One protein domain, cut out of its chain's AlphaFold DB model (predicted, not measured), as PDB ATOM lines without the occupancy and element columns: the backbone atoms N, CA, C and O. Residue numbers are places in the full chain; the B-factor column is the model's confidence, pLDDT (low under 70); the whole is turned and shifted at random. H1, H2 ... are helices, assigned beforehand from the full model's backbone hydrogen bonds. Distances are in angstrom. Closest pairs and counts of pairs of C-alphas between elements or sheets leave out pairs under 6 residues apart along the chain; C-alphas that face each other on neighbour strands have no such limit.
ATOM      1  N   ALA A 502      -1.002 -16.749  29.710       94.44
ATOM      2  CA  ALA A 502      -0.010 -16.467  30.744       94.44
ATOM      3  C   ALA A 502      -0.251 -17.298  32.017       94.44
ATOM      4  O   ALA A 502       0.707 -17.824  32.597       94.44
ATOM      5  N   VAL A 503      -1.518 -17.487  32.408       91.88
ATOM      6  CA  VAL A 503      -1.910 -18.376  33.515       91.88
ATOM      7  C   VAL A 503      -1.450 -19.812  33.243       91.88
ATOM      8  O   VAL A 503      -0.768 -20.409  34.083       91.88
ATOM      9  N   PHE A 504      -1.736 -20.354  32.055       92.06
ATOM     10  CA  PHE A 504      -1.276 -21.695  31.678       92.06
ATOM     11  C   PHE A 504       0.247 -21.795  31.591       92.06
ATOM     12  O   PHE A 504       0.815 -22.795  32.024       92.06
ATOM     13  N   ARG A 505       0.936 -20.768  31.081       92.38
ATOM     14  CA  ARG A 505       2.405 -20.728  30.992       92.38
ATOM     15  C   ARG A 505       3.058 -20.813  32.362       92.38
ATOM     16  O   ARG A 505       4.020 -21.564  32.516       92.38
ATOM     17  N   LYS A 506       2.511 -20.094  33.343       89.25
ATOM     18  CA  LYS A 506       2.957 -20.157  34.735       89.25
ATOM     19  C   LYS A 506       2.748 -21.556  35.317       89.25
ATOM     20  O   LYS A 506       3.697 -22.144  35.818       89.25
ATOM     21  N   ALA A 507       1.546 -22.116  35.184       85.38
ATOM     22  CA  ALA A 507       1.241 -23.449  35.706       85.38
ATOM     23  C   ALA A 507       2.077 -24.557  35.030       85.38
ATOM     24  O   ALA A 507       2.601 -25.441  35.700       85.38
ATOM     25  N   ALA A 508       2.273 -24.484  33.711       87.00
ATOM     26  CA  ALA A 508       3.027 -25.472  32.940       87.00
ATOM     27  C   ALA A 508       4.552 -25.360  33.093       87.00
ATOM     28  O   ALA A 508       5.275 -26.246  32.640       87.00
ATOM     29  N   ALA A 509       5.073 -24.274  33.672       86.44
ATOM     30  CA  ALA A 509       6.484 -24.196  34.050       86.44
ATOM     31  C   ALA A 509       6.805 -25.123  35.237       86.44
ATOM     32  O   ALA A 509       7.953 -25.519  35.417       86.44
ATOM     33  N   GLU A 510       5.783 -25.489  36.011       77.69
ATOM     34  CA  GLU A 510       5.877 -26.288  37.239       77.69
ATOM     35  C   GLU A 510       5.369 -27.731  37.037       77.69
ATOM     36  O   GLU A 510       5.383 -28.547  37.959       77.69
ATOM     37  N   ASP A 511       4.950 -28.070  35.815       81.50
ATOM     38  CA  ASP A 511       4.454 -29.388  35.446       81.50
ATOM     39  C   ASP A 511       5.373 -30.068  34.423       81.50
ATOM     40  O   ASP A 511       5.332 -29.791  33.225       81.50
ATOM     41  N   SER A 512       6.181 -31.016  34.899       82.56
ATOM     42  CA  SER A 512       7.023 -31.857  34.044       82.56
ATOM     43  C   SER A 512       6.261 -32.998  33.362       82.56
ATOM     44  O   SER A 512       6.836 -33.680  32.518       82.56
ATOM     45  N   THR A 513       5.000 -33.254  33.731       83.56
ATOM     46  CA  THR A 513       4.213 -34.381  33.191       83.56
ATOM     47  C   THR A 513       3.559 -34.063  31.847       83.56
ATOM     48  O   THR A 513       3.224 -34.978  31.096       83.56
ATOM     49  N   GLY A 514       3.377 -32.773  31.542       87.12
ATOM     50  CA  GLY A 514       2.672 -32.296  30.354       87.12
ATOM     51  C   GLY A 514       1.145 -32.293  30.480       87.12
ATOM     52  O   GLY A 514       0.469 -31.951  29.507       87.12
ATOM     53  N   GLU A 515       0.589 -32.637  31.644       85.62
ATOM     54  CA  GLU A 515      -0.852 -32.634  31.927       85.62
ATOM     55  C   GLU A 515      -1.438 -31.214  31.833       85.62
ATOM     56  O   GLU A 515      -2.440 -31.003  31.146       85.62
ATOM     57  N   VAL A 516      -0.780 -30.204  32.416       87.06
ATOM     58  CA  VAL A 516      -1.214 -28.796  32.333       87.06
ATOM     59  C   VAL A 516      -1.160 -28.291  30.894       87.06
ATOM     60  O   VAL A 516      -2.079 -27.611  30.439       87.06
ATOM     61  N   ALA A 517      -0.111 -28.657  30.153       91.25
ATOM     62  CA  ALA A 517       0.018 -28.292  28.746       91.25
ATOM     63  C   ALA A 517      -1.098 -28.918  27.893       91.25
ATOM     64  O   ALA A 517      -1.661 -28.257  27.021       91.25
ATOM     65  N   TYR A 518      -1.483 -30.163  28.185       89.88
ATOM     66  CA  TYR A 518      -2.624 -30.799  27.537       89.88
ATOM     67  C   TYR A 518      -3.946 -30.121  27.903       89.88
ATOM     68  O   TYR A 518      -4.774 -29.893  27.025       89.88
ATOM     69  N   HIS A 519      -4.150 -29.744  29.167       86.31
ATOM     70  CA  HIS A 519      -5.342 -28.998  29.573       86.31
ATOM     71  C   HIS A 519      -5.432 -27.626  28.904       86.31
ATOM     72  O   HIS A 519      -6.519 -27.246  28.466       86.31
ATOM     73  N   ALA A 520      -4.316 -26.912  28.758       90.31
ATOM     74  CA  ALA A 520      -4.264 -25.681  27.975       90.31
ATOM     75  C   ALA A 520      -4.697 -25.939  26.523       90.31
ATOM     76  O   ALA A 520      -5.579 -25.248  26.014       90.31
ATOM     77  N   ALA A 521      -4.168 -26.997  25.893       90.69
ATOM     78  CA  ALA A 521      -4.559 -27.395  24.543       90.69
ATOM     79  C   ALA A 521      -6.064 -27.694  24.435       90.69
ATOM     80  O   ALA A 521      -6.712 -27.197  23.524       90.69
ATOM     81  N   GLN A 522      -6.655 -28.423  25.389       86.25
ATOM     82  CA  GLN A 522      -8.101 -28.690  25.397       86.25
ATOM     83  C   GLN A 522      -8.935 -27.403  25.489       86.25
ATOM     84  O   GLN A 522      -9.944 -27.280  24.796       86.25
ATOM     85  N   ASN A 523      -8.511 -26.431  26.306       86.31
ATOM     86  CA  ASN A 523      -9.195 -25.141  26.439       86.31
ATOM     87  C   ASN A 523      -9.134 -24.317  25.151       86.31
ATOM     88  O   ASN A 523     -10.177 -23.887  24.665       86.31
ATOM     89  N   PHE A 524      -7.950 -24.171  24.554       88.94
ATOM     90  CA  PHE A 524      -7.810 -23.475  23.272       88.94
ATOM     91  C   PHE A 524      -8.405 -24.266  22.095       88.94
ATOM     92  O   PHE A 524      -8.767 -23.682  21.083       88.94
ATOM     93  N   GLY A 525      -8.574 -25.581  22.220       80.38
ATOM     94  CA  GLY A 525      -9.213 -26.432  21.216       80.38
ATOM     95  C   GLY A 525     -10.740 -26.428  21.241       80.38
ATOM     96  O   GLY A 525     -11.353 -27.154  20.464       80.38
ATOM     97  N   GLY A 526     -11.364 -25.655  22.140       71.81
ATOM     98  CA  GLY A 526     -12.824 -25.572  22.276       71.81
ATOM     99  C   GLY A 526     -13.461 -26.727  23.059       71.81
ATOM    100  O   GLY A 526     -14.672 -26.735  23.249       71.81
ATOM    101  N   ASN A 527     -12.652 -27.663  23.566       66.75
ATOM    102  CA  ASN A 527     -13.088 -28.828  24.348       66.75
ATOM    103  C   ASN A 527     -12.877 -28.649  25.866       66.75
ATOM    104  O   ASN A 527     -12.999 -29.607  26.633       66.75
ATOM    105  N   GLY A 528     -12.483 -27.451  26.302       71.69
ATOM    106  CA  GLY A 528     -12.193 -27.144  27.700       71.69
ATOM    107  C   GLY A 528     -13.334 -26.430  28.416       71.69
ATOM    108  O   GLY A 528     -14.504 -26.759  28.257       71.69
ATOM    109  N   LEU A 529     -12.977 -25.467  29.261       74.69
ATOM    110  CA  LEU A 529     -13.877 -24.819  30.216       74.69
ATOM    111  C   LEU A 529     -14.815 -23.788  29.577       74.69
ATOM    112  O   LEU A 529     -15.878 -23.512  30.125       74.69
ATOM    113  N   SER A 530     -14.420 -23.194  28.449       76.81
ATOM    114  CA  SER A 530     -15.225 -22.205  27.732       76.81
ATOM    115  C   SER A 530     -14.962 -22.281  26.226       76.81
ATOM    116  O   SER A 530     -13.803 -22.165  25.819       76.81
ATOM    117  N   PRO A 531     -16.007 -22.393  25.380       74.38
ATOM    118  CA  PRO A 531     -15.869 -22.307  23.923       74.38
ATOM    119  C   PRO A 531     -15.259 -20.980  23.460       74.38
ATOM    120  O   PRO A 531     -14.646 -20.908  22.400       74.38
ATOM    121  N   ALA A 532     -15.393 -19.926  24.269       78.19
ATOM    122  CA  ALA A 532     -14.908 -18.593  23.941       78.19
ATOM    123  C   ALA A 532     -13.369 -18.483  23.939       78.19
ATOM    124  O   ALA A 532     -12.831 -17.488  23.465       78.19
ATOM    125  N   LEU A 533     -12.667 -19.501  24.450       84.31
ATOM    126  CA  LEU A 533     -11.207 -19.604  24.420       84.31
ATOM    127  C   LEU A 533     -10.664 -20.213  23.121       84.31
ATOM    128  O   LEU A 533      -9.452 -20.363  22.989       84.31
ATOM    129  N   PHE A 534     -11.525 -20.596  22.179       86.75
ATOM    130  CA  PHE A 534     -11.111 -21.298  20.970       86.75
ATOM    131  C   PHE A 534     -10.042 -20.525  20.174       86.75
ATOM    132  O   PHE A 534     -10.256 -19.407  19.709       86.75
ATOM    133  N   SER A 535      -8.877 -21.145  20.011       87.12
ATOM    134  CA  SER A 535      -7.722 -20.641  19.277       87.12
ATOM    135  C   SER A 535      -6.899 -21.835  18.759       87.12
ATOM    136  O   SER A 535      -6.042 -22.358  19.479       87.12
ATOM    137  N   PRO A 536      -7.127 -22.280  17.508       83.69
ATOM    138  CA  PRO A 536      -6.453 -23.446  16.922       83.69
ATOM    139  C   PRO A 536      -4.923 -23.347  16.893       83.69
ATOM    140  O   PRO A 536      -4.215 -24.352  16.963       83.69
ATOM    141  N   GLU A 537      -4.398 -22.128  16.770       87.56
ATOM    142  CA  GLU A 537      -2.961 -21.851  16.789       87.56
ATOM    143  C   GLU A 537      -2.364 -22.126  18.174       87.56
ATOM    144  O   GLU A 537      -1.412 -22.900  18.290       87.56
ATOM    145  N   ARG A 538      -2.972 -21.567  19.232       92.69
ATOM    146  CA  ARG A 538      -2.544 -21.789  20.620       92.69
ATOM    147  C   ARG A 538      -2.711 -23.244  21.029       92.69
ATOM    148  O   ARG A 538      -1.806 -23.808  21.642       92.69
ATOM    149  N   GLU A 539      -3.824 -23.874  20.653       92.00
ATOM    150  CA  GLU A 539      -4.041 -25.303  20.889       92.00
ATOM    151  C   GLU A 539      -2.862 -26.134  20.379       92.00
ATOM    152  O   GLU A 539      -2.332 -26.964  21.115       92.00
ATOM    153  N   ARG A 540      -2.428 -25.898  19.137       90.31
ATOM    154  CA  ARG A 540      -1.358 -26.670  18.499       90.31
ATOM    155  C   ARG A 540      -0.040 -26.552  19.256       90.31
ATOM    156  O   ARG A 540       0.600 -27.569  19.515       90.31
ATOM    157  N   VAL A 541       0.335 -25.333  19.648       93.56
ATOM    158  CA  VAL A 541       1.561 -25.062  20.419       93.56
ATOM    159  C   VAL A 541       1.524 -25.786  21.767       93.56
ATOM    160  O   VAL A 541       2.479 -26.462  22.156       93.56
ATOM    161  N   TRP A 542       0.398 -25.695  22.473       94.75
ATOM    162  CA  TRP A 542       0.217 -26.348  23.766       94.75
ATOM    163  C   TRP A 542       0.185 -27.873  23.660       94.75
ATOM    164  O   TRP A 542       0.775 -28.569  24.493       94.75
ATOM    165  N   LEU A 543      -0.427 -28.403  22.603       93.50
ATOM    166  CA  LEU A 543      -0.470 -29.833  22.339       93.50
ATOM    167  C   LEU A 543       0.928 -30.378  22.022       93.50
ATOM    168  O   LEU A 543       1.317 -31.399  22.583       93.50
ATOM    169  N   GLN A 544       1.716 -29.672  21.205       92.00
ATOM    170  CA  GLN A 544       3.119 -30.016  20.936       92.00
ATOM    171  C   GLN A 544       3.952 -30.035  22.219       92.00
ATOM    172  O   GLN A 544       4.726 -30.966  22.438       92.00
ATOM    173  N   ARG A 545       3.754 -29.059  23.112       94.19
ATOM    174  CA  ARG A 545       4.429 -29.026  24.415       94.19
ATOM    175  C   ARG A 545       4.076 -30.241  25.279       94.19
ATOM    176  O   ARG A 545       4.965 -30.833  25.888       94.19
ATOM    177  N   ALA A 546       2.807 -30.644  25.308       93.81
ATOM    178  CA  ALA A 546       2.369 -31.836  26.034       93.81
ATOM    179  C   ALA A 546       2.923 -33.137  25.420       93.81
ATOM    180  O   ALA A 546       3.342 -34.040  26.147       93.81
ATOM    181  N   VAL A 547       2.985 -33.222  24.086       93.50
ATOM    182  CA  VAL A 547       3.614 -34.340  23.360       93.50
ATOM    183  C   VAL A 547       5.106 -34.428  23.669       93.50
ATOM    184  O   VAL A 547       5.598 -35.520  23.955       93.50
ATOM    185  N   ALA A 548       5.816 -33.297  23.684       91.31
ATOM    186  CA  ALA A 548       7.238 -33.237  24.019       91.31
ATOM    187  C   ALA A 548       7.523 -33.710  25.456       91.31
ATOM    188  O   ALA A 548       8.542 -34.352  25.699       91.31
ATOM    189  N   ALA A 549       6.596 -33.464  26.388       90.25
ATOM    190  CA  ALA A 549       6.643 -33.988  27.755       90.25
ATOM    191  C   ALA A 549       6.277 -35.486  27.862       90.25
ATOM    192  O   ALA A 549       6.358 -36.073  28.939       90.25
ATOM    193  N   GLY A 550       5.879 -36.133  26.762       88.38
ATOM    194  CA  GLY A 550       5.500 -37.547  26.737       88.38
ATOM    195  C   GLY A 550       4.082 -37.828  27.242       88.38
ATOM    196  O   GLY A 550       3.752 -38.983  27.535       88.38
ATOM    197  N   PHE A 551       3.223 -36.806  27.336       89.38
ATOM    198  CA  PHE A 551       1.864 -36.966  27.844       89.38
ATOM    199  C   PHE A 551       0.992 -37.741  26.847       89.38
ATOM    200  O   PHE A 551       0.559 -37.225  25.816       89.38
ATOM    201  N   ARG A 552       0.719 -39.016  27.143       87.44
ATOM    202  CA  ARG A 552       0.059 -39.949  26.209       87.44
ATOM    203  C   ARG A 552      -1.295 -39.474  25.663       87.44
ATOM    204  O   ARG A 552      -1.502 -39.652  24.464       87.44
ATOM    205  N   PRO A 553      -2.203 -38.860  26.451       86.25
ATOM    206  CA  PRO A 553      -3.434 -38.294  25.896       86.25
ATOM    207  C   PRO A 553      -3.183 -37.230  24.821       86.25
ATOM    208  O   PRO A 553      -3.903 -37.196  23.826       86.25
ATOM    209  N   ALA A 554      -2.133 -36.414  24.967       89.56
ATOM    210  CA  ALA A 554      -1.739 -35.455  23.938       89.56
ATOM    211  C   ALA A 554      -1.244 -36.169  22.675       89.56
ATOM    212  O   ALA A 554      -1.707 -35.859  21.583       89.56
ATOM    213  N   ILE A 555      -0.391 -37.188  22.834       90.81
ATOM    214  CA  ILE A 555       0.119 -38.002  21.720       90.81
ATOM    215  C   ILE A 555      -1.033 -38.644  20.933       90.81
ATOM    216  O   ILE A 555      -1.057 -38.576  19.706       90.81
ATOM    217  N   ALA A 556      -2.010 -39.225  21.630       86.50
ATOM    218  CA  ALA A 556      -3.198 -39.825  21.025       86.50
ATOM    219  C   ALA A 556      -4.004 -38.815  20.190       86.50
ATOM    220  O   ALA A 556      -4.375 -39.113  19.052       86.50
ATOM    221  N   VAL A 557      -4.247 -37.616  20.735       85.88
ATOM    222  CA  VAL A 557      -4.961 -36.541  20.027       85.88
ATOM    223  C   VAL A 557      -4.169 -36.075  18.804       85.88
ATOM    224  O   VAL A 557      -4.745 -35.980  17.724       85.88
ATOM    225  N   THR A 558      -2.860 -35.841  18.937       89.44
ATOM    226  CA  THR A 558      -1.996 -35.411  17.828       89.44
ATOM    227  C   THR A 558      -1.985 -36.427  16.693       89.44
ATOM    228  O   THR A 558      -2.238 -36.058  15.548       89.44
ATOM    229  N   VAL A 559      -1.767 -37.711  17.001       87.06
ATOM    230  CA  VAL A 559      -1.774 -38.786  15.997       87.06
ATOM    231  C   VAL A 559      -3.132 -38.884  15.304       87.06
ATOM    232  O   VAL A 559      -3.182 -39.036  14.090       87.06
ATOM    233  N   SER A 560      -4.235 -38.766  16.048       82.69
ATOM    234  CA  SER A 560      -5.573 -38.819  15.455       82.69
ATOM    235  C   SER A 560      -5.889 -37.609  14.573       82.69
ATOM    236  O   SER A 560      -6.597 -37.764  13.581       82.69
ATOM    237  N   ARG A 561      -5.423 -36.405  14.925       82.19
ATOM    238  CA  ARG A 561      -5.669 -35.191  14.128       82.19
ATOM    239  C   ARG A 561      -4.830 -35.154  12.861       82.19
ATOM    240  O   ARG A 561      -5.353 -34.754  11.827       82.19
ATOM    241  N   ALA A 562      -3.595 -35.650  12.918       84.88
ATOM    242  CA  ALA A 562      -2.685 -35.741  11.775       84.88
ATOM    243  C   ALA A 562      -3.279 -36.471  10.556       84.88
ATOM    244  O   ALA A 562      -2.820 -36.274   9.436       84.88
ATOM    245  N   GLU A 563      -4.286 -37.321  10.773       74.44
ATOM    246  CA  GLU A 563      -4.970 -38.099   9.732       74.44
ATOM    247  C   GLU A 563      -6.010 -37.297   8.954       74.44
ATOM    248  O   GLU A 563      -6.359 -37.672   7.846       74.44
ATOM    249  N   THR A 564      -6.536 -36.218   9.534       71.12
ATOM    250  CA  THR A 564      -7.685 -35.485   8.969       71.12
ATOM    251  C   THR A 564      -7.425 -33.995   8.807       71.12
ATOM    252  O   THR A 564      -8.106 -33.340   8.023       71.12
ATOM    253  N   ASP A 565      -6.434 -33.460   9.519       76.25
ATOM    254  CA  ASP A 565      -6.086 -32.050   9.518       76.25
ATOM    255  C   ASP A 565      -4.620 -31.868   9.081       76.25
ATOM    256  O   ASP A 565      -3.697 -32.239   9.823       76.25
ATOM    257  N   PRO A 566      -4.375 -31.270   7.898       79.94
ATOM    258  CA  PRO A 566      -3.033 -30.964   7.415       79.94
ATOM    259  C   PRO A 566      -2.192 -30.128   8.390       79.94
ATOM    260  O   PRO A 566      -0.967 -30.230   8.356       79.94
ATOM    261  N   ALA A 567      -2.810 -29.337   9.276       77.81
ATOM    262  CA  ALA A 567      -2.098 -28.536  10.273       77.81
ATOM    263  C   ALA A 567      -1.409 -29.378  11.362       77.81
ATOM    264  O   ALA A 567      -0.523 -28.871  12.054       77.81
ATOM    265  N   TYR A 568      -1.792 -30.650  11.508       84.00
ATOM    266  CA  TYR A 568      -1.206 -31.612  12.448       84.00
ATOM    267  C   TYR A 568      -0.381 -32.691  11.740       84.00
ATOM    268  O   TYR A 568      -0.085 -33.719  12.348       84.00
ATOM    269  N   ARG A 569      -0.029 -32.493  10.462       83.94
ATOM    270  CA  ARG A 569       0.728 -33.469   9.672       83.94
ATOM    271  C   ARG A 569       2.005 -33.887  10.409       83.94
ATOM    272  O   ARG A 569       2.790 -33.048  10.836       83.94
ATOM    273  N   LEU A 570       2.186 -35.198  10.535       84.75
ATOM    274  CA  LEU A 570       3.366 -35.811  11.137       84.75
ATOM    275  C   LEU A 570       4.238 -36.413  10.042       84.75
ATOM    276  O   LEU A 570       3.723 -37.104   9.159       84.75
TER     277      LEU A 570
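AT A GLANCE: This is residues 502 to 570 of the 944 residues of the protein "CASPASE_P20 domain-containing protein" of Leifsonia xyli (UniProt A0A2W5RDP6). Two helices, H2 and H3, lie side by side and run opposite ways as the middle of a flat helical body, with H1 beside H2 at one side and H4 slanting away from the last residues of H3 at the other. The long link from H2 to H3 loops round one end of this pair, and residues 562 to 570 fold back beyond the far end of H4. The printed part has 69 residues with four named helices in the order H1, H2, H3, H4 and no named strand, and its class is all helix. It is compact, with a radius of gyration of the C-alphas of 11.2 A, and the C-alphas span 31 by 28 by 15 A along their three main axes.

HOW THE PARTS SIT: Start at the first printed residue with H1, residues 502 to 508, and go on to H2, residues 515 to 524. The two touch and form a helical hairpin; look for their closest C-alphas at Ala 508 and Val 516, 5.4 A apart. Their lines stand at a shallow tilt of 31 degrees, and they run opposite ways. Next comes H3, residues 536 to 548, which forms a second helical hairpin with H2. Here you will find 24 pairs of C-alphas within 8 A, the closest being those of Ala 521 and Glu 539, 4.2 A apart. H2 and H3 run opposite ways at a shallow tilt of 14 degrees, with their centres 7.9 A apart. H1 and H3 are near each other, with 5 pairs of C-alphas within 10 A but no pair within 8 A. The last named helix is H4, residues 552 to 561. H3 touches it with residues 543 to 547 alone, and the closest C-alphas are those of Val 547 and Ile 555, 5.3 A apart. H3 and H4 run opposite ways at a steep tilt of 47 degrees. H2 and H4 are close but not clearly touching: the C-alphas of Tyr 518 and Ala 554, their closest, are 6.0 A apart. These two run the same way at a shallow tilt of 34.7 degrees, only just short of steep. H1 and H4 are apart. Of the three touching pairs, two are at a shallow tilt, and the helix packing is only just mostly aligned, that is, with helix lines close in direction. In H1, H2, H3 and H4, each backbone O of residue i is within hydrogen-bond range of the N of residue i+4 for every such pair inside the helix.

IN THESE COORDINATES: Find C-alpha 502 at (-0.010, -16.467, 30.744), where H1 begins; it runs 9.8 A to C-alpha 508. H2 runs 14.4 A from Glu 515 to Phe 524. H3, the longest helix with 13 residues, starts at C-alpha 536 at (-6.453, -23.446, 16.922) and covers 18.3 A to Ala 548. H4 runs 14.2 A from Arg 552 to C-alpha 561 at (-5.669, -35.191, 14.128).

THE WHOLE: Look at Glu 510 and Thr 564 for the two C-alphas farthest apart, 32.7 A. The C-alphas of the first and last printed residues, Ala 502 and Leu 570, are 27.7 A apart. The printed part has no cut. The link from H3 to H4 is tight with 3 residues, the link from H1 to H2 is short with 6, and the link from H2 to H3 is long with 11. In the B-factor column, which holds the model's own confidence, the mean pLDDT of the printed part is 85.7, and one printed residue, Asn 527 in the long link from H2 to H3, is under 70.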